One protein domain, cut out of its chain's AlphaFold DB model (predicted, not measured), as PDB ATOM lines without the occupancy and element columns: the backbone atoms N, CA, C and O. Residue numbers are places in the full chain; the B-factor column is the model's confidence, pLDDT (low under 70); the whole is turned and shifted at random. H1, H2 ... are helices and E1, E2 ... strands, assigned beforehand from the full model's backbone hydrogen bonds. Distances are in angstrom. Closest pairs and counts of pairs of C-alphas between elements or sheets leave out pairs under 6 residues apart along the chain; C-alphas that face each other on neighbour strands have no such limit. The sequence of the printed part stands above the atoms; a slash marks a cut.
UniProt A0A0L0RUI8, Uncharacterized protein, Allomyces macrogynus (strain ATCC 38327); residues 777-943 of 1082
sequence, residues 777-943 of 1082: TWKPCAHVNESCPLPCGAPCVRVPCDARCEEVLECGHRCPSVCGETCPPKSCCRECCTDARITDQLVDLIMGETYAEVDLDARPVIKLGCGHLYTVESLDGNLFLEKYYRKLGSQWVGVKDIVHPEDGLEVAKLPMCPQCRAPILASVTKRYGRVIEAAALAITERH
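What this domain is: This is residues 777 to 943 of the 1082 residues of an uncharacterized protein of Allomyces macrogynus (strain ATCC 38327) (UniProt A0A0L0RUI8). This body of loops, with little regular structure, has hairpin E1-E2 and helix H2 near its middle and hairpin E3-E4 and helix H3 farther out. Of 167 printed residues, 41 make three named helices and four strands, mixed: H1 E1 E2 H2 E3 E4 H3. It is compact, radius of gyration of the C-alphas 16.1 A, spans 46 by 34 by 29 A.

Where its parts are: Find H1, residues 836 to 839, from C-alpha 836 at (-10.750, -34.390, 2.597). Then come E1, 861 to 863, E2, 869 to 871, H2, 872 to 878, E3, 885 to 888, and E4, 891 to 895. H3, 929 to 943, runs 20.9 A to C-alpha 943 at (28.571, -19.999, -8.143).

How they stand to each other: Look across the antiparallel hairpins: N 862 to O 870 in E1 and E2, and N 886 to O 894 in E3 and E4, each 2.8 A. H2 and H3 are apart, each with every O i to N i+4 pair within hydrogen-bond range.

The domain as a whole: The printed part has no cut; the link E4 to H3 is long, and 28 printed residues have pLDDT under 70, among them residues 897 to 910 in that link.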
ATOM      1  N   THR A 777      19.883 -29.244  14.102       75.38
ATOM      2  CA  THR A 777      18.687 -29.324  14.965       75.38
ATOM      3  C   THR A 777      17.964 -30.685  14.937       75.38
ATOM      4  O   THR A 777      16.793 -30.753  15.325       75.38
ATOM      5  N   TRP A 778      18.568 -31.748  14.396       81.19
ATOM      6  CA  TRP A 778      17.915 -33.060  14.276       81.19
ATOM      7  C   TRP A 778      18.083 -33.848  15.580       81.19
ATOM      8  O   TRP A 778      19.181 -34.299  15.909       81.19
ATOM      9  N   LYS A 779      16.995 -33.970  16.351       74.88
ATOM     10  CA  LYS A 779      17.021 -34.557  17.699       74.88
ATOM     11  C   LYS A 779      17.466 -36.035  17.684       74.88
ATOM     12  O   LYS A 779      17.050 -36.780  16.789       74.88
ATOM     13  N   PRO A 780      18.244 -36.499  18.678       77.06
ATOM     14  CA  PRO A 780      18.401 -37.932  18.927       77.06
ATOM     15  C   PRO A 780      17.053 -38.548  19.338       77.06
ATOM     16  O   PRO A 780      16.125 -37.842  19.737       77.06
ATOM     17  N   CYS A 781      16.940 -39.867  19.228       80.25
ATOM     18  CA  CYS A 781      15.786 -40.643  19.686       80.25
ATOM     19  C   CYS A 781      16.257 -41.971  20.290       80.25
ATOM     20  O   CYS A 781      17.366 -42.401  19.994       80.25
ATOM     21  N   ALA A 782      15.416 -42.666  21.062       77.62
ATOM     22  CA  ALA A 782      15.792 -43.934  21.709       77.62
ATOM     23  C   ALA A 782      16.379 -44.988  20.739       77.62
ATOM     24  O   ALA A 782      17.250 -45.764  21.118       77.62
ATOM     25  N   HIS A 783      15.953 -44.968  19.470       78.75
ATOM     26  CA  HIS A 783      16.435 -45.851  18.400       78.75
ATOM     27  C   HIS A 783      17.737 -45.391  17.708       78.75
ATOM     28  O   HIS A 783      18.380 -46.186  17.032       78.75
ATOM     29  N   VAL A 784      18.103 -44.108  17.826       78.44
ATOM     30  CA  VAL A 784      19.285 -43.478  17.204       78.44
ATOM     31  C   VAL A 784      19.781 -42.403  18.169       78.44
ATOM     32  O   VAL A 784      19.335 -41.251  18.133       78.44
ATOM     33  N   ASN A 785      20.661 -42.816  19.081       69.56
ATOM     34  CA  ASN A 785      21.057 -42.024  20.249       69.56
ATOM     35  C   ASN A 785      22.081 -40.914  19.925       69.56
ATOM     36  O   ASN A 785      22.383 -40.075  20.768       69.56
ATOM     37  N   GLU A 786      22.615 -40.904  18.702       72.62
ATOM     38  CA  GLU A 786      23.622 -39.950  18.236       72.62
ATOM     39  C   GLU A 786      22.987 -38.639  17.743       72.62
ATOM     40  O   GLU A 786      22.030 -38.629  16.960       72.62
ATOM     41  N   SER A 787      23.554 -37.510  18.174       79.38
ATOM     42  CA  SER A 787      23.285 -36.188  17.606       79.38
ATOM     43  C   SER A 787      24.336 -35.841  16.546       79.38
ATOM     44  O   SER A 787      25.458 -36.341  16.567       79.38
ATOM     45  N   CYS A 788      23.981 -34.990  15.581       80.62
ATOM     46  CA  CYS A 788      24.901 -34.618  14.505       80.62
ATOM     47  C   CYS A 788      25.853 -33.487  14.955       80.62
ATOM     48  O   CYS A 788      25.362 -32.393  15.235       80.62
ATOM     49  N   PRO A 789      27.190 -33.688  14.948       80.56
ATOM     50  CA  PRO A 789      28.166 -32.671  15.362       80.56
ATOM     51  C   PRO A 789      28.412 -31.575  14.310       80.56
ATOM     52  O   PRO A 789      29.112 -30.605  14.586       80.56
ATOM     53  N   LEU A 790      27.877 -31.724  13.092       79.75
ATOM     54  CA  LEU A 790      28.086 -30.773  11.999       79.75
ATOM     55  C   LEU A 790      27.136 -29.561  12.073       79.75
ATOM     56  O   LEU A 790      26.003 -29.693  12.556       79.75
ATOM     57  N   PRO A 791      27.551 -28.396  11.537       73.44
ATOM     58  CA  PRO A 791      26.677 -27.237  11.386       73.44
ATOM     59  C   PRO A 791      25.513 -27.521  10.425       73.44
ATOM     60  O   PRO A 791      25.598 -28.355   9.524       73.44
ATOM     61  N   CYS A 792      24.407 -26.801  10.595       68.94
ATOM     62  CA  CYS A 792      23.133 -27.080   9.935       68.94
ATOM     63  C   CYS A 792      23.137 -26.802   8.418       68.94
ATOM     64  O   CYS A 792      22.240 -27.278   7.731       68.94
ATOM     65  N   GLY A 793      24.110 -26.041   7.903       68.38
ATOM     66  CA  GLY A 793      24.359 -25.851   6.468       68.38
ATOM     67  C   GLY A 793      25.362 -26.842   5.863       68.38
ATOM     68  O   GLY A 793      25.876 -26.584   4.776       68.38
ATOM     69  N   ALA A 794      25.699 -27.926   6.570       74.75
ATOM     70  CA  ALA A 794      26.544 -29.011   6.078       74.75
ATOM     71  C   ALA A 794      25.752 -30.334   5.980       74.75
ATOM     72  O   ALA A 794      24.798 -30.539   6.738       74.75
ATOM     73  N   PRO A 795      26.134 -31.268   5.083       80.38
ATOM     74  CA  PRO A 795      25.424 -32.536   4.915       80.38
ATOM     75  C   PRO A 795      25.430 -33.389   6.190       80.38
ATOM     76  O   PRO A 795      26.453 -33.957   6.575       80.38
ATOM     77  N   CYS A 796      24.267 -33.496   6.836       81.06
ATOM     78  CA  CYS A 796      24.109 -34.164   8.129       81.06
ATOM     79  C   CYS A 796      24.663 -35.604   8.135       81.06
ATOM     80  O   CYS A 796      24.504 -36.341   7.158       81.06
ATOM     81  N   VAL A 797      25.303 -36.010   9.237       83.31
ATOM     82  CA  VAL A 797      25.888 -37.358   9.408       83.31
ATOM     83  C   VAL A 797      25.040 -38.322  10.242       83.31
ATOM     84  O   VAL A 797      25.315 -39.517  10.238       83.31
ATOM     85  N   ARG A 798      23.974 -37.846  10.900       85.50
ATOM     86  CA  ARG A 798      23.024 -38.713  11.618       85.50
ATOM     87  C   ARG A 798      22.285 -39.620  10.625       85.50
ATOM     88  O   ARG A 798      21.839 -39.157   9.570       85.50
ATOM     89  N   VAL A 799      22.137 -40.897  10.975       86.94
ATOM     90  CA  VAL A 799      21.366 -41.877  10.190       86.94
ATOM     91  C   VAL A 799      19.846 -41.666  10.328       86.94
ATOM     92  O   VAL A 799      19.390 -41.141  11.353       86.94
ATOM     93  N   PRO A 800      19.036 -42.055   9.322       87.56
ATOM     94  CA  PRO A 800      17.578 -42.059   9.427       87.56
ATOM     95  C   PRO A 800      17.058 -43.035  10.494       87.56
ATOM     96  O   PRO A 800      17.724 -44.004  10.852       87.56
ATOM     97  N   CYS A 801      15.842 -42.788  10.982       87.44
ATOM     98  CA  CYS A 801      15.105 -43.688  11.867       87.44
ATOM     99  C   CYS A 801      13.736 -43.981  11.249       87.44
ATOM    100  O   CYS A 801      13.041 -43.046  10.848       87.44
ATOM    101  N   ASP A 802      13.354 -45.257  11.193       86.88
ATOM    102  CA  ASP A 802      12.163 -45.713  10.455       86.88
ATOM    103  C   ASP A 802      10.993 -46.074  11.386       86.88
ATOM    104  O   ASP A 802       9.857 -46.204  10.942       86.88
ATOM    105  N   ALA A 803      11.240 -46.157  12.697       86.25
ATOM    106  CA  ALA A 803      10.203 -46.385  13.700       86.25
ATOM    107  C   ALA A 803       9.205 -45.213  13.770       86.25
ATOM    108  O   ALA A 803       9.610 -44.046  13.890       86.25
ATOM    109  N   ARG A 804       7.898 -45.525  13.768       89.12
ATOM    110  CA  ARG A 804       6.821 -44.556  14.031       89.12
ATOM    111  C   ARG A 804       7.023 -43.909  15.404       89.12
ATOM    112  O   ARG A 804       7.232 -44.587  16.409       89.12
ATOM    113  N   CYS A 805       6.929 -42.589  15.442       87.44
ATOM    114  CA  CYS A 805       7.076 -41.787  16.644       87.44
ATOM    115  C   CYS A 805       6.045 -42.188  17.717       87.44
ATOM    116  O   CYS A 805       4.887 -42.480  17.417       87.44
ATOM    117  N   GLU A 806       6.483 -42.230  18.972       86.06
ATOM    118  CA  GLU A 806       5.657 -42.606  20.132       86.06
ATOM    119  C   GLU A 806       5.040 -41.384  20.829       86.06
ATOM    120  O   GLU A 806       4.131 -41.529  21.641       86.06
ATOM    121  N   GLU A 807       5.482 -40.178  20.458       85.94
ATOM    122  CA  GLU A 807       4.931 -38.916  20.951       85.94
ATOM    123  C   GLU A 807       3.433 -38.796  20.640       85.94
ATOM    124  O   GLU A 807       2.964 -39.075  19.528       85.94
ATOM    125  N   VAL A 808       2.684 -38.316  21.630       86.69
ATOM    126  CA  VAL A 808       1.243 -38.083  21.535       86.69
ATOM    127  C   VAL A 808       1.002 -36.639  21.095       86.69
ATOM    128  O   VAL A 808       1.550 -35.698  21.667       86.69
ATOM    129  N   LEU A 809       0.186 -36.447  20.057       85.88
ATOM    130  CA  LEU A 809      -0.182 -35.116  19.571       85.88
ATOM    131  C   LEU A 809      -1.133 -34.411  20.554       85.88
ATOM    132  O   LEU A 809      -1.808 -35.057  21.350       85.88
ATOM    133  N   GLU A 810      -1.300 -33.091  20.414       82.75
ATOM    134  CA  GLU A 810      -2.231 -32.249  21.206       82.75
ATOM    135  C   GLU A 810      -3.699 -32.740  21.232       82.75
ATOM    136  O   GLU A 810      -4.523 -32.233  21.989       82.75
ATOM    137  N   CYS A 811      -4.061 -33.699  20.376       83.56
ATOM    138  CA  CYS A 811      -5.373 -34.342  20.333       83.56
ATOM    139  C   CYS A 811      -5.485 -35.668  21.102       83.56
ATOM    140  O   CYS A 811      -6.565 -36.243  21.081       83.56
ATOM    141  N   GLY A 812      -4.415 -36.161  21.734       82.56
ATOM    142  CA  GLY A 812      -4.411 -37.432  22.474       82.56
ATOM    143  C   GLY A 812      -4.082 -38.683  21.648       82.56
ATOM    144  O   GLY A 812      -4.079 -39.776  22.201       82.56
ATOM    145  N   HIS A 813      -3.762 -38.541  20.356       86.19
ATOM    146  CA  HIS A 813      -3.486 -39.661  19.440       86.19
ATOM    147  C   HIS A 813      -1.996 -39.748  19.060       86.19
ATOM    148  O   HIS A 813      -1.299 -38.727  19.013       86.19
ATOM    149  N   ARG A 814      -1.504 -40.960  18.757       88.44
ATOM    150  CA  ARG A 814      -0.093 -41.227  18.406       88.44
ATOM    151  C   ARG A 814       0.307 -40.518  17.108       88.44
ATOM    152  O   ARG A 814      -0.358 -40.664  16.080       88.44
ATOM    153  N   CYS A 815       1.444 -39.824  17.128       88.00
ATOM    154  CA  CYS A 815       2.021 -39.155  15.962       88.00
ATOM    155  C   CYS A 815       2.075 -40.079  14.717       88.00
ATOM    156  O   CYS A 815       2.522 -41.223  14.826       88.00
ATOM    157  N   PRO A 816       1.639 -39.628  13.523       87.94
ATOM    158  CA  PRO A 816       1.662 -40.435  12.295       87.94
ATOM    159  C   PRO A 816       3.044 -40.473  11.613       87.94
ATOM    160  O   PRO A 816       3.193 -41.095  10.562       87.94
ATOM    161  N   SER A 817       4.042 -39.772  12.165       88.69
ATOM    162  CA  SER A 817       5.361 -39.598  11.550       88.69
ATOM    163  C   SER A 817       6.451 -40.452  12.189       88.69
ATOM    164  O   SER A 817       6.259 -40.995  13.274       88.69
ATOM    165  N   VAL A 818       7.606 -40.571  11.529       89.00
ATOM    166  CA  VAL A 818       8.794 -41.250  12.073       89.00
ATOM    167  C   VAL A 818       9.442 -40.474  13.219       89.00
ATOM    168  O   VAL A 818       9.322 -39.254  13.337       89.00
ATOM    169  N   CYS A 819      10.153 -41.194  14.082       85.31
ATOM    170  CA  CYS A 819      10.833 -40.607  15.228       85.31
ATOM    171  C   CYS A 819      12.029 -39.719  14.818       85.31
ATOM    172  O   CYS A 819      12.807 -40.048  13.921       85.31
ATOM    173  N   GLY A 820      12.187 -38.580  15.499       78.06
ATOM    174  CA  GLY A 820      13.217 -37.572  15.219       78.06
ATOM    175  C   GLY A 820      12.808 -36.487  14.211       78.06
ATOM    176  O   GLY A 820      13.512 -35.482  14.110       78.06
ATOM    177  N   GLU A 821      11.685 -36.638  13.503       84.75
ATOM    178  CA  GLU A 821      11.080 -35.548  12.723       84.75
ATOM    179  C   GLU A 821      10.279 -34.573  13.601       84.75
ATOM    180  O   GLU A 821       9.991 -34.827  14.773       84.75
ATOM    181  N   THR A 822       9.901 -33.427  13.028       82.50
ATOM    182  CA  THR A 822       8.986 -32.489  13.700       82.50
ATOM    183  C   THR A 822       7.561 -33.040  13.645       82.50
ATOM    184  O   THR A 822       6.984 -33.129  12.561       82.50
ATOM    185  N   CYS A 823       6.975 -33.384  14.799       84.94
ATOM    186  CA  CYS A 823       5.600 -33.890  14.875       84.94
ATOM    187  C   CYS A 823       4.611 -32.941  14.160       84.94
ATOM    188  O   CYS A 823       4.637 -31.730  14.408       84.94
ATOM    189  N   PRO A 824       3.746 -33.450  13.262       83.56
ATOM    190  CA  PRO A 824       2.827 -32.614  12.502       83.56
ATOM    191  C   PRO A 824       1.669 -32.107  13.385       83.56
ATOM    192  O   PRO A 824       1.314 -32.753  14.370       83.56
ATOM    193  N   PRO A 825       1.041 -30.969  13.033       83.12
ATOM    194  CA  PRO A 825      -0.059 -30.399  13.811       83.12
ATOM    195  C   PRO A 825      -1.304 -31.300  13.805       83.12
ATOM    196  O   PRO A 825      -1.486 -32.115  12.898       83.12
ATOM    197  N   LYS A 826      -2.212 -31.071  14.766       80.56
ATOM    198  CA  LYS A 826      -3.481 -31.806  14.952       80.56
ATOM    199  C   LYS A 826      -4.283 -32.050  13.663       80.56
ATOM    200  O   LYS A 826      -4.893 -33.106  13.535       80.56
ATOM    201  N   SER A 827      -4.253 -31.130  12.695       80.44
ATOM    202  CA  SER A 827      -4.948 -31.281  11.404       80.44
ATOM    203  C   SER A 827      -4.459 -32.449  10.535       80.44
ATOM    204  O   SER A 827      -5.165 -32.843   9.616       80.44
ATOM    205  N   CYS A 828      -3.287 -33.024  10.820       79.88
ATOM    206  CA  CYS A 828      -2.755 -34.205  10.130       79.88
ATOM    207  C   CYS A 828      -2.934 -35.511  10.924       79.88
ATOM    208  O   CYS A 828      -2.481 -36.560  10.475       79.88
ATOM    209  N   CYS A 829      -3.558 -35.477  12.105       84.00
ATOM    210  CA  CYS A 829      -3.814 -36.674  12.905       84.00
ATOM    211  C   CYS A 829      -4.845 -37.584  12.219       84.00
ATOM    212  O   CYS A 829      -5.954 -37.136  11.938       84.00
ATOM    213  N   ARG A 830      -4.517 -38.869  12.031       81.19
ATOM    214  CA  ARG A 830      -5.366 -39.872  11.359       81.19
ATOM    215  C   ARG A 830      -6.802 -39.937  11.896       81.19
ATOM    216  O   ARG A 830      -7.732 -40.057  11.112       81.19
ATOM    217  N   GLU A 831      -6.964 -39.803  13.212       79.44
ATOM    218  CA  GLU A 831      -8.248 -39.909  13.931       79.44
ATOM    219  C   GLU A 831      -8.958 -38.555  14.153       79.44
ATOM    220  O   GLU A 831     -10.067 -38.507  14.673       79.44
ATOM    221  N   CYS A 832      -8.327 -37.429  13.793       80.00
ATOM    222  CA  CYS A 832      -8.883 -36.076  13.979       80.00
ATOM    223  C   CYS A 832      -8.915 -35.242  12.689       80.00
ATOM    224  O   CYS A 832      -9.315 -34.077  12.729       80.00
ATOM    225  N   CYS A 833      -8.466 -35.794  11.562       77.31
ATOM    226  CA  CYS A 833      -8.474 -35.102  10.286       77.31
ATOM    227  C   CYS A 833      -9.878 -35.144   9.673       77.31
ATOM    228  O   CYS A 833     -10.398 -36.212   9.369       77.31
ATOM    229  N   THR A 834     -10.474 -33.969   9.486       71.19
ATOM    230  CA  THR A 834     -11.757 -33.777   8.791       71.19
ATOM    231  C   THR A 834     -11.594 -33.083   7.433       71.19
ATOM    232  O   THR A 834     -12.588 -32.745   6.793       71.19
ATOM    233  N   ASP A 835     -10.353 -32.846   6.988       77.81
ATOM    234  CA  ASP A 835     -10.056 -32.233   5.693       77.81
ATOM    235  C   ASP A 835      -9.826 -33.318   4.634       77.81
ATOM    236  O   ASP A 835      -8.774 -33.962   4.608       77.81
ATOM    237  N   ALA A 836     -10.801 -33.468   3.734       74.31
ATOM    238  CA  ALA A 836     -10.750 -34.390   2.597       74.31
ATOM    239  C   ALA A 836      -9.461 -34.240   1.761       74.31
ATOM    240  O   ALA A 836      -8.930 -35.206   1.225       74.31
ATOM    241  N   ARG A 837      -8.878 -33.032   1.706       76.44
ATOM    242  CA  ARG A 837      -7.632 -32.759   0.966       76.44
ATOM    243  C   ARG A 837      -6.402 -33.450   1.554       76.44
ATOM    244  O   ARG A 837      -5.366 -33.476   0.895       76.44
ATOM    245  N   ILE A 838      -6.493 -33.934   2.793       78.62
ATOM    246  CA  ILE A 838      -5.420 -34.629   3.508       78.62
ATOM    247  C   ILE A 838      -5.717 -36.132   3.573       78.62
ATOM    248  O   ILE A 838      -4.792 -36.914   3.389       78.62
ATOM    249  N   THR A 839      -6.971 -36.548   3.795       80.12
ATOM    250  CA  THR A 839      -7.355 -37.975   3.792       80.12
ATOM    251  C   THR A 839      -7.241 -38.595   2.406       80.12
ATOM    252  O   THR A 839      -6.668 -39.671   2.263       80.12
ATOM    253  N   ASP A 840      -7.706 -37.876   1.387       84.12
ATOM    254  CA  ASP A 840      -7.796 -38.353   0.006       84.12
ATOM    255  C   ASP A 840      -6.497 -38.042  -0.766       84.12
ATOM    256  O   ASP A 840      -6.387 -38.278  -1.970       84.12
ATOM    257  N   GLN A 841      -5.487 -37.485  -0.081       84.69
ATOM    258  CA  GLN A 841      -4.167 -37.275  -0.654       84.69
ATOM    259  C   GLN A 841      -3.506 -38.637  -0.874       84.69
ATOM    260  O   GLN A 841      -3.346 -39.411   0.069       84.69
ATOM    261  N   LEU A 842      -3.075 -38.912  -2.105       86.12
ATOM    262  CA  LEU A 842      -2.210 -40.051  -2.406       86.12
ATOM    263  C   LEU A 842      -0.858 -39.821  -1.714       86.12
ATOM    264  O   LEU A 842      -0.207 -38.799  -1.954       86.12
ATOM    265  N   VAL A 843      -0.479 -40.729  -0.811       85.94
ATOM    266  CA  VAL A 843       0.749 -40.634   0.008       85.94
ATOM    267  C   VAL A 843       1.751 -41.731  -0.322       85.94
ATOM    268  O   VAL A 843       2.951 -41.517  -0.145       85.94
ATOM    269  N   ASP A 844       1.285 -42.881  -0.814       87.62
ATOM    270  CA  ASP A 844       2.159 -43.949  -1.279       87.62
ATOM    271  C   ASP A 844       2.240 -43.936  -2.813       87.62
ATOM    272  O   ASP A 844       1.291 -44.280  -3.513       87.62
ATOM    273  N   LEU A 845       3.386 -43.506  -3.339       84.50
ATOM    274  CA  LEU A 845       3.674 -43.422  -4.774       84.50
ATOM    275  C   LEU A 845       4.018 -44.786  -5.395       84.50
ATOM    276  O   LEU A 845       4.108 -44.875  -6.618       84.50
ATOM    277  N   ILE A 846       4.244 -45.818  -4.576       81.50
ATOM    278  CA  ILE A 846       4.607 -47.171  -5.015       81.50
ATOM    279  C   ILE A 846       3.336 -48.020  -5.146       81.50
ATOM    280  O   ILE A 846       3.128 -48.663  -6.173       81.50
ATOM    281  N   MET A 847       2.475 -47.981  -4.125       82.56
ATOM    282  CA  MET A 847       1.226 -48.750  -4.055       82.56
ATOM    283  C   MET A 847      -0.001 -47.977  -4.570       82.56
ATOM    284  O   MET A 847      -1.016 -48.591  -4.884       82.56
ATOM    285  N   GLY A 848       0.085 -46.646  -4.686       84.56
ATOM    286  CA  GLY A 848      -1.006 -45.779  -5.153       84.56
ATOM    287  C   GLY A 848      -2.042 -45.410  -4.082       84.56
ATOM    288  O   GLY A 848      -3.100 -44.888  -4.421       84.56
ATOM    289  N   GLU A 849      -1.753 -45.682  -2.809       87.94
ATOM    290  CA  GLU A 849      -2.702 -45.569  -1.695       87.94
ATOM    291  C   GLU A 849      -2.823 -44.138  -1.140       87.94
ATOM    292  O   GLU A 849      -1.855 -43.362  -1.062       87.94
ATOM    293  N   THR A 850      -4.031 -43.802  -0.687       89.69
ATOM    294  CA  THR A 850      -4.332 -42.548   0.013       89.69
ATOM    295  C   THR A 850      -3.963 -42.600   1.496       89.69
ATOM    296  O   THR A 850      -3.806 -43.664   2.101       89.69
ATOM    297  N   TYR A 851      -3.874 -41.432   2.140       87.00
ATOM    298  CA  TYR A 851      -3.696 -41.340   3.595       87.00
ATOM    299  C   TYR A 851      -4.854 -41.989   4.383       87.00
ATOM    300  O   TYR A 851      -4.694 -42.346   5.552       87.00
ATOM    301  N   ALA A 852      -6.015 -42.170   3.744       83.44
ATOM    302  CA  ALA A 852      -7.160 -42.892   4.282       83.44
ATOM    303  C   ALA A 852      -7.026 -44.429   4.233       83.44
ATOM    304  O   ALA A 852      -7.810 -45.108   4.904       83.44
ATOM    305  N   GLU A 853      -6.035 -44.976   3.524       84.06
ATOM    306  CA  GLU A 853      -5.863 -46.421   3.282       84.06
ATOM    307  C   GLU A 853      -4.581 -46.992   3.913       84.06
ATOM    308  O   GLU A 853      -4.587 -48.132   4.372       84.06
ATOM    309  N   VAL A 854      -3.507 -46.200   4.019       86.19
ATOM    310  CA  VAL A 854      -2.224 -46.653   4.590       86.19
ATOM    311  C   VAL A 854      -2.322 -46.978   6.092       86.19
ATOM    312  O   VAL A 854      -2.800 -46.171   6.899       86.19
ATOM    313  N   ASP A 855      -1.785 -48.145   6.470       85.81
ATOM    314  CA  ASP A 855      -1.438 -48.499   7.852       85.81
ATOM    315  C   ASP A 855      -0.176 -47.742   8.291       85.81
ATOM    316  O   ASP A 855       0.925 -47.974   7.787       85.81
ATOM    317  N   LEU A 856      -0.345 -46.842   9.260       84.38
ATOM    318  CA  LEU A 856       0.706 -45.958   9.759       84.38
ATOM    319  C   LEU A 856       1.659 -46.623  10.760       84.38
ATOM    320  O   LEU A 856       2.744 -46.085  10.978       84.38
ATOM    321  N   ASP A 857       1.278 -47.744  11.384       82.88
ATOM    322  CA  ASP A 857       2.173 -48.494  12.276       82.88
ATOM    323  C   ASP A 857       3.142 -49.383  11.482       82.88
ATOM    324  O   ASP A 857       4.291 -49.537  11.898       82.88
ATOM    325  N   ALA A 858       2.731 -49.873  10.305       83.69
ATOM    326  CA  ALA A 858       3.624 -50.516   9.340       83.69
ATOM    327  C   ALA A 858       4.404 -49.507   8.470       83.69
ATOM    328  O   ALA A 858       5.615 -49.647   8.306       83.69
ATOM    329  N   ARG A 859       3.730 -48.489   7.910       87.38
ATOM    330  CA  ARG A 859       4.300 -47.497   6.976       87.38
ATOM    331  C   ARG A 859       4.000 -46.056   7.431       87.38
ATOM    332  O   ARG A 859       3.070 -45.422   6.927       87.38
ATOM    333  N   PRO A 860       4.784 -45.499   8.375       90.00
ATOM    334  CA  PRO A 860       4.632 -44.110   8.810       90.00
ATOM    335  C   PRO A 860       4.895 -43.103   7.675       90.00
ATOM    336  O   PRO A 860       5.547 -43.408   6.671       90.00
ATOM    337  N   VAL A 861       4.410 -41.868   7.852       90.06
ATOM    338  CA  VAL A 861       4.485 -40.799   6.835       90.06
ATOM    339  C   VAL A 861       5.407 -39.638   7.225       90.06
ATOM    340  O   VAL A 861       5.684 -39.380   8.396       90.06
ATOM    341  N   ILE A 862       5.866 -38.866   6.241       89.75
ATOM    342  CA  ILE A 862       6.642 -37.635   6.444       89.75
ATOM    343  C   ILE A 862       5.901 -36.453   5.822       89.75
ATOM    344  O   ILE A 862       5.418 -36.528   4.693       89.75
ATOM    345  N   LYS A 863       5.828 -35.342   6.565       87.62
ATOM    346  CA  LYS A 863       5.196 -34.098   6.119       87.62
ATOM    347  C   LYS A 863       6.221 -33.129   5.537       87.62
ATOM    348  O   LYS A 863       7.070 -32.610   6.259       87.62
ATOM    349  N   LEU A 864       6.096 -32.820   4.250       85.75
ATOM    350  CA  LEU A 864       6.928 -31.823   3.581       85.75
ATOM    351  C   LEU A 864       6.576 -30.391   4.016       85.75
ATOM    352  O   LEU A 864       5.436 -30.075   4.362       85.75
ATOM    353  N   GLY A 865       7.538 -29.472   3.880       75.38
ATOM    354  CA  GLY A 865       7.336 -28.038   4.139       75.38
ATOM    355  C   GLY A 865       6.266 -27.358   3.271       75.38
ATOM    356  O   GLY A 865       5.771 -26.299   3.644       75.38
ATOM    357  N   CYS A 866       5.871 -27.980   2.156       80.38
ATOM    358  CA  CYS A 866       4.765 -27.543   1.298       80.38
ATOM    359  C   CYS A 866       3.379 -28.071   1.726       80.38
ATOM    360  O   CYS A 866       2.395 -27.776   1.057       80.38
ATOM    361  N   GLY A 867       3.294 -28.852   2.809       80.44
ATOM    362  CA  GLY A 867       2.047 -29.377   3.374       80.44
ATOM    363  C   GLY A 867       1.795 -30.862   3.106       80.44
ATOM    364  O   GLY A 867       1.254 -31.522   3.990       80.44
ATOM    365  N   HIS A 868       2.221 -31.374   1.948       86.44
ATOM    366  CA  HIS A 868       1.958 -32.748   1.500       86.44
ATOM    367  C   HIS A 868       2.605 -33.823   2.391       86.44
ATOM    368  O   HIS A 868       3.716 -33.636   2.900       86.44
ATOM    369  N   LEU A 869       1.911 -34.952   2.534       88.38
ATOM    370  CA  LEU A 869       2.355 -36.172   3.217       88.38
ATOM    371  C   LEU A 869       2.853 -37.211   2.198       88.38
ATOM    372  O   LEU A 869       2.326 -37.270   1.093       88.38
ATOM    373  N   TYR A 870       3.823 -38.047   2.568       91.31
ATOM    374  CA  TYR A 870       4.241 -39.228   1.791       91.31
ATOM    375  C   TYR A 870       4.639 -40.373   2.728       91.31
ATOM    376  O   TYR A 870       5.128 -40.091   3.824       91.31
ATOM    377  N   THR A 871       4.493 -41.638   2.318       90.44
ATOM    378  CA  THR A 871       5.104 -42.763   3.052       90.44
ATOM    379  C   THR A 871       6.630 -42.668   2.997       90.44
ATOM    380  O   THR A 871       7.198 -42.156   2.025       90.44
ATOM    381  N   VAL A 872       7.308 -43.129   4.056       89.00
ATOM    382  CA  VAL A 872       8.784 -43.114   4.133       89.00
ATOM    383  C   VAL A 872       9.404 -43.785   2.910       89.00
ATOM    384  O   VAL A 872      10.299 -43.220   2.293       89.00
ATOM    385  N   GLU A 873       8.891 -44.953   2.527       87.00
ATOM    386  CA  GLU A 873       9.406 -45.769   1.422       87.00
ATOM    387  C   GLU A 873       9.304 -45.036   0.076       87.00
ATOM    388  O   GLU A 873      10.285 -44.953  -0.667       87.00
ATOM    389  N   SER A 874       8.153 -44.411  -0.196       88.69
ATOM    390  CA  SER A 874       7.926 -43.610  -1.405       88.69
ATOM    391  C   SER A 874       8.881 -42.420  -1.514       88.69
ATOM    392  O   SER A 874       9.438 -42.153  -2.583       88.69
ATOM    393  N   LEU A 875       9.074 -41.683  -0.416       87.12
ATOM    394  CA  LEU A 875       9.869 -40.458  -0.425       87.12
ATOM    395  C   LEU A 875      11.380 -40.739  -0.367       87.12
ATOM    396  O   LEU A 875      12.148 -40.051  -1.038       87.12
ATOM    397  N   ASP A 876      11.808 -41.781   0.350       88.75
ATOM    398  CA  ASP A 876      13.190 -42.271   0.348       88.75
ATOM    399  C   ASP A 876      13.614 -42.796  -1.028       88.75
ATOM    400  O   ASP A 876      14.725 -42.499  -1.474       88.75
ATOM    401  N   GLY A 877      12.731 -43.539  -1.706       84.19
ATOM    402  CA  GLY A 877      12.954 -44.022  -3.068       84.19
ATOM    403  C   GLY A 877      13.082 -42.868  -4.062       84.19
ATOM    404  O   GLY A 877      14.086 -42.765  -4.766       84.19
ATOM    405  N   ASN A 878      12.121 -41.936  -4.052       83.94
ATOM    406  CA  ASN A 878      12.127 -40.740  -4.906       83.94
ATOM    407  C   ASN A 878      13.344 -39.817  -4.666       83.94
ATOM    408  O   ASN A 878      13.760 -39.096  -5.570       83.94
ATOM    409  N   LEU A 879      13.922 -39.828  -3.460       82.06
ATOM    410  CA  LEU A 879      15.123 -39.058  -3.107       82.06
ATOM    411  C   LEU A 879      16.414 -39.896  -3.097       82.06
ATOM    412  O   LEU A 879      17.463 -39.396  -2.690       82.06
ATOM    413  N   PHE A 880      16.351 -41.143  -3.579       84.50
ATOM    414  CA  PHE A 880      17.466 -42.086  -3.692       84.50
ATOM    415  C   PHE A 880      18.309 -42.190  -2.408       84.50
ATOM    416  O   PHE A 880      19.541 -42.144  -2.462       84.50
ATOM    417  N   LEU A 881      17.661 -42.310  -1.242       84.81
ATOM    418  CA  LEU A 881      18.331 -42.163   0.060       84.81
ATOM    419  C   LEU A 881      19.472 -43.180   0.273       84.81
ATOM    420  O   LEU A 881      20.491 -42.865   0.890       84.81
ATOM    421  N   GLU A 882      19.365 -44.357  -0.349       81.75
ATOM    422  CA  GLU A 882      20.403 -45.395  -0.384       81.75
ATOM    423  C   GLU A 882      21.695 -44.989  -1.117       81.75
ATOM    424  O   GLU A 882      22.716 -45.656  -0.952       81.75
ATOM    425  N   LYS A 883      21.718 -43.892  -1.887       78.88
ATOM    426  CA  LYS A 883      22.971 -43.309  -2.408       78.88
ATOM    427  C   LYS A 883      23.774 -42.603  -1.309       78.88
ATOM    428  O   LYS A 883      24.998 -42.623  -1.354       78.88
ATOM    429  N   TYR A 884      23.101 -42.041  -0.303       80.19
ATOM    430  CA  TYR A 884      23.699 -41.191   0.738       80.19
ATOM    431  C   TYR A 884      23.964 -41.915   2.066       80.19
ATOM    432  O   TYR A 884      24.734 -41.418   2.895       80.19
ATOM    433  N   TYR A 885      23.350 -43.083   2.262       85.19
ATOM    434  CA  TYR A 885      23.420 -43.880   3.487       85.19
ATOM    435  C   TYR A 885      23.681 -45.366   3.202       85.19
ATOM    436  O   TYR A 885      23.413 -45.880   2.114       85.19
ATOM    437  N   ARG A 886      24.235 -46.071   4.192       85.19
ATOM    438  CA  ARG A 886      24.498 -47.514   4.168       85.19
ATOM    439  C   ARG A 886      23.409 -48.229   4.969       85.19
ATOM    440  O   ARG A 886      23.201 -47.919   6.140       85.19
ATOM    441  N   LYS A 887      22.738 -49.187   4.332       83.75
ATOM    442  CA  LYS A 887      21.674 -50.010   4.918       83.75
ATOM    443  C   LYS A 887      22.162 -51.455   5.064       83.75
ATOM    444  O   LYS A 887      22.947 -51.913   4.235       83.75
ATOM    445  N   LEU A 888      21.743 -52.146   6.120       79.56
ATOM    446  CA  LEU A 888      22.106 -53.532   6.410       79.56
ATOM    447  C   LEU A 888      20.848 -54.257   6.902       79.56
ATOM    448  O   LEU A 888      20.325 -53.974   7.979       79.56
ATOM    449  N   GLY A 889      20.299 -55.126   6.049       79.75
ATOM    450  CA  GLY A 889      18.911 -55.567   6.190       79.75
ATOM    451  C   GLY A 889      17.953 -54.375   6.085       79.75
ATOM    452  O   GLY A 889      18.046 -53.576   5.155       79.75
ATOM    453  N   SER A 890      17.053 -54.229   7.057       72.69
ATOM    454  CA  SER A 890      16.130 -53.091   7.146       72.69
ATOM    455  C   SER A 890      16.730 -51.834   7.796       72.69
ATOM    456  O   SER A 890      16.143 -50.766   7.658       72.69
ATOM    457  N   GLN A 891      17.880 -51.919   8.477       79.00
ATOM    458  CA  GLN A 891      18.397 -50.834   9.326       79.00
ATOM    459  C   GLN A 891      19.465 -49.971   8.640       79.00
ATOM    460  O   GLN A 891      20.318 -50.471   7.905       79.00
ATOM    461  N   TRP A 892      19.460 -48.668   8.926       85.44
ATOM    462  CA  TRP A 892      20.500 -47.728   8.497       85.44
ATOM    463  C   TRP A 892      21.679 -47.762   9.475       85.44
ATOM    464  O   TRP A 892      21.524 -47.432  10.647       85.44
ATOM    465  N   VAL A 893      22.860 -48.152   8.991       82.38
ATOM    466  CA  VAL A 893      24.056 -48.431   9.816       82.38
ATOM    467  C   VAL A 893      25.211 -47.450   9.591       82.38
ATOM    468  O   VAL A 893      26.290 -47.620  10.149       82.38
ATOM    469  N   GLY A 894      25.025 -46.433   8.750       82.94
ATOM    470  CA  GLY A 894      26.013 -45.374   8.557       82.94
ATOM    471  C   GLY A 894      25.736 -44.501   7.340       82.94
ATOM    472  O   GLY A 894      24.776 -44.713   6.598       82.94
ATOM    473  N   VAL A 895      26.606 -43.521   7.113       84.56
ATOM    474  CA  VAL A 895      26.599 -42.680   5.911       84.56
ATOM    475  C   VAL A 895      27.441 -43.282   4.781       84.56
ATOM    476  O   VAL A 895      28.325 -44.107   5.010       84.56
ATOM    477  N   LYS A 896      27.163 -42.851   3.549       78.88
ATOM    478  CA  LYS A 896      28.065 -42.973   2.396       78.88
ATOM    479  C   LYS A 896      28.686 -41.613   2.080       78.88
ATOM    480  O   LYS A 896      28.110 -40.569   2.416       78.88
ATOM    481  N   ASP A 897      29.836 -41.631   1.420       66.62
ATOM    482  CA  ASP A 897      30.463 -40.428   0.880       66.62
ATOM    483  C   ASP A 897      29.593 -39.786  -0.202       66.62
ATOM    484  O   ASP A 897      28.857 -40.457  -0.928       66.62
ATOM    485  N   ILE A 898      29.655 -38.459  -0.290       65.81
ATOM    486  CA  ILE A 898      28.831 -37.680  -1.215       65.81
ATOM    487  C   ILE A 898      29.581 -37.586  -2.543       65.81
ATOM    488  O   ILE A 898      30.289 -36.620  -2.826       65.81
ATOM    489  N   VAL A 899      29.444 -38.640  -3.345       52.09
ATOM    490  CA  VAL A 899      29.934 -38.674  -4.725       52.09
ATOM    491  C   VAL A 899      29.028 -37.780  -5.578       52.09
ATOM    492  O   VAL A 899      27.799 -37.878  -5.508       52.09
ATOM    493  N   HIS A 900      29.617 -36.873  -6.361       50.06
ATOM    494  CA  HIS A 900      28.856 -36.092  -7.342       50.06
ATOM    495  C   HIS A 900      28.438 -37.019  -8.499       50.06
ATOM    496  O   HIS A 900      29.204 -37.923  -8.823       50.06
ATOM    497  N   PRO A 901      27.266 -36.832  -9.136       43.12
ATOM    498  CA  PRO A 901      26.843 -37.696 -10.239       43.12
ATOM    499  C   PRO A 901      27.878 -37.738 -11.371       43.12
ATOM    500  O   PRO A 901      28.256 -36.693 -11.899       43.12
ATOM    501  N   GLU A 902      28.306 -38.946 -11.735       37.06
ATOM    502  CA  GLU A 902      29.332 -39.197 -12.762       37.06
ATOM    503  C   GLU A 902      28.805 -38.899 -14.187       37.06
ATOM    504  O   GLU A 902      29.575 -38.626 -15.108       37.06
ATOM    505  N   ASP A 903      27.479 -38.853 -14.361       30.17
ATOM    506  CA  ASP A 903      26.810 -38.625 -15.643       30.17
ATOM    507  C   ASP A 903      26.431 -37.153 -15.911       30.17
ATOM    508  O   ASP A 903      25.470 -36.602 -15.374       30.17
ATOM    509  N   GLY A 904      27.132 -36.548 -16.872       32.28
ATOM    510  CA  GLY A 904      26.499 -35.750 -17.932       32.28
ATOM    511  C   GLY A 904      25.651 -34.522 -17.557       32.28
ATOM    512  O   GLY A 904      24.452 -34.497 -17.815       32.28
ATOM    513  N   LEU A 905      26.300 -33.426 -17.144       30.16
ATOM    514  CA  LEU A 905      25.802 -32.033 -17.242       30.16
ATOM    515  C   LEU A 905      24.529 -31.648 -16.445       30.16
ATOM    516  O   LEU A 905      24.205 -30.459 -16.385       30.16
ATOM    517  N   GLU A 906      23.837 -32.590 -15.802       35.69
ATOM    518  CA  GLU A 906      22.728 -32.312 -14.881       35.69
ATOM    519  C   GLU A 906      23.205 -31.382 -13.749       35.69
ATOM    520  O   GLU A 906      24.034 -31.736 -12.909       35.69
ATOM    521  N   VAL A 907      22.684 -30.152 -13.722       44.62
ATOM    522  CA  VAL A 907      22.908 -29.224 -12.604       44.62
ATOM    523  C   VAL A 907      22.382 -29.882 -11.329       44.62
ATOM    524  O   VAL A 907      21.269 -30.403 -11.341       44.62
ATOM    525  N   ALA A 908      23.136 -29.816 -10.227       51.59
ATOM    526  CA  ALA A 908      22.651 -30.239  -8.915       51.59
ATOM    527  C   ALA A 908      21.371 -29.456  -8.561       51.59
ATOM    528  O   ALA A 908      21.427 -28.285  -8.192       51.59
ATOM    529  N   LYS A 909      20.210 -30.091  -8.739       61.12
ATOM    530  CA  LYS A 909      18.892 -29.533  -8.417       61.12
ATOM    531  C   LYS A 909      18.615 -29.766  -6.936       61.12
ATOM    532  O   LYS A 909      18.952 -30.819  -6.398       61.12
ATOM    533  N   LEU A 910      17.970 -28.805  -6.279       68.62
ATOM    534  CA  LEU A 910      17.428 -29.046  -4.941       68.62
ATOM    535  C   LEU A 910      16.295 -30.087  -5.035       68.62
ATOM    536  O   LEU A 910      15.496 -30.009  -5.972       68.62
ATOM    537  N   PRO A 911      16.184 -31.030  -4.081       73.88
ATOM    538  CA  PRO A 911      15.044 -31.937  -3.985       73.88
ATOM    539  C   PRO A 911      13.696 -31.204  -4.028       73.88
ATOM    540  O   PRO A 911      13.515 -30.190  -3.354       73.88
ATOM    541  N   MET A 912      12.736 -31.726  -4.794       81.19
ATOM    542  CA  MET A 912      11.405 -31.134  -4.987       81.19
ATOM    543  C   MET A 912      10.294 -32.105  -4.578       81.19
ATOM    544  O   MET A 912      10.423 -33.316  -4.738       81.19
ATOM    545  N   CYS A 913       9.179 -31.561  -4.088       82.62
ATOM    546  CA  CYS A 913       7.946 -32.307  -3.842       82.62
ATOM    547  C   CYS A 913       7.401 -32.905  -5.157       82.62
ATOM    548  O   CYS A 913       7.165 -32.129  -6.088       82.62
ATOM    549  N   PRO A 914       7.123 -34.222  -5.241       82.06
ATOM    550  CA  PRO A 914       6.568 -34.850  -6.445       82.06
ATOM    551  C   PRO A 914       5.291 -34.173  -6.968       82.06
ATOM    552  O   PRO A 914       5.195 -33.864  -8.155       82.06
ATOM    553  N   GLN A 915       4.338 -33.873  -6.079       80.69
ATOM    554  CA  GLN A 915       3.014 -33.356  -6.446       80.69
ATOM    555  C   GLN A 915       3.000 -31.870  -6.845       80.69
ATOM    556  O   GLN A 915       2.339 -31.504  -7.814       80.69
ATOM    557  N   CYS A 916       3.710 -30.995  -6.121       79.94
ATOM    558  CA  CYS A 916       3.637 -29.537  -6.335       79.94
ATOM    559  C   CYS A 916       4.952 -28.867  -6.761       79.94
ATOM    560  O   CYS A 916       4.988 -27.648  -6.908       79.94
ATOM    561  N   ARG A 917       6.040 -29.634  -6.923       79.19
ATOM    562  CA  ARG A 917       7.399 -29.177  -7.285       79.19
ATOM    563  C   ARG A 917       8.038 -28.133  -6.359       79.19
ATOM    564  O   ARG A 917       9.158 -27.704  -6.611       79.19
ATOM    565  N   ALA A 918       7.393 -27.764  -5.253       73.94
ATOM    566  CA  ALA A 918       7.999 -26.912  -4.234       73.94
ATOM    567  C   ALA A 918       9.268 -27.574  -3.653       73.94
ATOM    568  O   ALA A 918       9.252 -28.788  -3.417       73.94
ATOM    569  N   PRO A 919      10.348 -26.814  -3.391       71.06
ATOM    570  CA  PRO A 919      11.589 -27.369  -2.862       71.06
ATOM    571  C   PRO A 919      11.378 -27.975  -1.470       71.06
ATOM    572  O   PRO A 919      10.685 -27.410  -0.618       71.06
ATOM    573  N   ILE A 920      11.998 -29.126  -1.233       77.38
ATOM    574  CA  ILE A 920      12.045 -29.775   0.076       77.38
ATOM    575  C   ILE A 920      13.140 -29.086   0.890       77.38
ATOM    576  O   ILE A 920      14.264 -28.915   0.424       77.38
ATOM    577  N   LEU A 921      12.800 -28.658   2.107       72.88
ATOM    578  CA  LEU A 921      13.676 -27.848   2.948       72.88
ATOM    579  C   LEU A 921      14.083 -28.627   4.202       72.88
ATOM    580  O   LEU A 921      13.216 -29.027   4.987       72.88
ATOM    581  N   ALA A 922      15.392 -28.717   4.464       68.25
ATOM    582  CA  ALA A 922      15.948 -29.271   5.706       68.25
ATOM    583  C   ALA A 922      15.512 -28.487   6.967       68.25
ATOM    584  O   ALA A 922      15.689 -28.927   8.108       68.25
ATOM    585  N   SER A 923      14.869 -27.327   6.775       63.72
ATOM    586  CA  SER A 923      14.257 -26.541   7.838       63.72
ATOM    587  C   SER A 923      13.061 -27.253   8.465       63.72
ATOM    588  O   SER A 923      12.876 -27.111   9.674       63.72
ATOM    589  N   VAL A 924      12.303 -28.026   7.675       69.81
ATOM    590  CA  VAL A 924      11.077 -28.725   8.095       69.81
ATOM    591  C   VAL A 924      11.297 -30.233   8.205       69.81
ATOM    592  O   VAL A 924      11.023 -30.787   9.264       69.81
ATOM    593  N   THR A 925      11.822 -30.873   7.155       80.12
ATOM    594  CA  THR A 925      12.067 -32.327   7.101       80.12
ATOM    595  C   THR A 925      13.545 -32.619   7.327       80.12
ATOM    596  O   THR A 925      14.376 -32.281   6.479       80.12
ATOM    597  N   LYS A 926      13.888 -33.226   8.462       83.12
ATOM    598  CA  LYS A 926      15.275 -33.433   8.901       83.12
ATOM    599  C   LYS A 926      15.943 -34.649   8.257       83.12
ATOM    600  O   LYS A 926      17.121 -34.556   7.917       83.12
ATOM    601  N   ARG A 927      15.187 -35.722   7.990       86.88
ATOM    602  CA  ARG A 927      15.637 -36.981   7.361       86.88
ATOM    603  C   ARG A 927      16.431 -36.763   6.074       86.88
ATOM    604  O   ARG A 927      17.449 -37.409   5.847       86.88
ATOM    605  N   TYR A 928      15.991 -35.811   5.256       86.12
ATOM    606  CA  TYR A 928      16.583 -35.512   3.949       86.12
ATOM    607  C   TYR A 928      17.669 -34.426   3.992       86.12
ATOM    608  O   TYR A 928      18.197 -34.054   2.946       86.12
ATOM    609  N   GLY A 929      18.047 -33.938   5.181       78.81
ATOM    610  CA  GLY A 929      19.034 -32.865   5.341       78.81
ATOM    611  C   GLY A 929      20.383 -33.167   4.680       78.81
ATOM    612  O   GLY A 929      20.952 -32.292   4.034       78.81
ATOM    613  N   ARG A 930      20.862 -34.421   4.732       83.56
ATOM    614  CA  ARG A 930      22.096 -34.836   4.037       83.56
ATOM    615  C   ARG A 930      22.010 -34.646   2.518       83.56
ATOM    616  O   ARG A 930      22.980 -34.199   1.919       83.56
ATOM    617  N   VAL A 931      20.857 -34.940   1.913       81.50
ATOM    618  CA  VAL A 931      20.612 -34.807   0.464       81.50
ATOM    619  C   VAL A 931      20.463 -33.334   0.066       81.50
ATOM    620  O   VAL A 931      21.053 -32.881  -0.913       81.50
ATOM    621  N   ILE A 932      19.692 -32.575   0.850       77.25
ATOM    622  CA  ILE A 932      19.345 -31.175   0.568       77.25
ATOM    623  C   ILE A 932      20.571 -30.266   0.715       77.25
ATOM    624  O   ILE A 932      20.873 -29.509  -0.209       77.25
ATOM    625  N   GLU A 933      21.315 -30.372   1.821       74.38
ATOM    626  CA  GLU A 933      22.508 -29.543   2.035       74.38
ATOM    627  C   GLU A 933      23.659 -29.938   1.094       74.38
ATOM    628  O   GLU A 933      24.411 -29.068   0.664       74.38
ATOM    629  N   ALA A 934      23.766 -31.209   0.678       74.62
ATOM    630  CA  ALA A 934      24.726 -31.622  -0.352       74.62
ATOM    631  C   ALA A 934      24.464 -30.926  -1.699       74.62
ATOM    632  O   ALA A 934      25.384 -30.373  -2.306       74.62
ATOM    633  N   ALA A 935      23.202 -30.891  -2.143       71.19
ATOM    634  CA  ALA A 935      22.814 -30.167  -3.351       71.19
ATOM    635  C   ALA A 935      23.025 -28.647  -3.198       71.19
ATOM    636  O   ALA A 935      23.562 -28.003  -4.101       71.19
ATOM    637  N   ALA A 936      22.667 -28.069  -2.045       66.81
ATOM    638  CA  ALA A 936      22.854 -26.645  -1.765       66.81
ATOM    639  C   ALA A 936      24.337 -26.222  -1.771       66.81
ATOM    640  O   ALA A 936      24.676 -25.164  -2.318       66.81
ATOM    641  N   LEU A 937      25.224 -27.055  -1.215       66.50
ATOM    642  CA  LEU A 937      26.667 -26.816  -1.190       66.50
ATOM    643  C   LEU A 937      27.254 -26.824  -2.611       66.50
ATOM    644  O   LEU A 937      27.917 -25.861  -2.992       66.50
ATOM    645  N   ALA A 938      26.923 -27.833  -3.426       62.75
ATOM    646  CA  ALA A 938      27.407 -27.957  -4.807       62.75
ATOM    647  C   ALA A 938      26.954 -26.795  -5.722       62.75
ATOM    648  O   ALA A 938      27.723 -26.315  -6.561       62.75
ATOM    649  N   ILE A 939      25.725 -26.288  -5.545       61.69
ATOM    650  CA  ILE A 939      25.254 -25.070  -6.237       61.69
ATOM    651  C   ILE A 939      26.113 -23.857  -5.837       61.69
ATOM    652  O   ILE A 939      26.492 -23.046  -6.685       61.69
ATOM    653  N   THR A 940      26.429 -23.735  -4.545       57.34
ATOM    654  CA  THR A 940      27.161 -22.590  -3.979       57.34
ATOM    655  C   THR A 940      28.636 -22.590  -4.403       57.34
ATOM    656  O   THR A 940      29.145 -21.555  -4.833       57.34
ATOM    657  N   GLU A 941      29.290 -23.756  -4.383       56.94
ATOM    658  CA  GLU A 941      30.645 -23.992  -4.909       56.94
ATOM    659  C   GLU A 941      30.744 -23.558  -6.384       56.94
ATOM    660  O   GLU A 941      31.582 -22.726  -6.747       56.94
ATOM    661  N   ARG A 942      29.811 -24.018  -7.232       56.41
ATOM    662  CA  ARG A 942      29.745 -23.632  -8.651       56.41
ATOM    663  C   ARG A 942      29.597 -22.120  -8.844       56.41
ATOM    664  O   ARG A 942      30.268 -21.552  -9.706       56.41
ATOM    665  N   HIS A 943      28.743 -21.455  -8.064       53.34
ATOM    666  CA  HIS A 943      28.571 -19.999  -8.143       53.34
ATOM    667  C   HIS A 943      29.848 -19.243  -7.731       53.34
ATOM    668  O   HIS A 943      30.196 -18.245  -8.364       53.34
TER     669      HIS A 943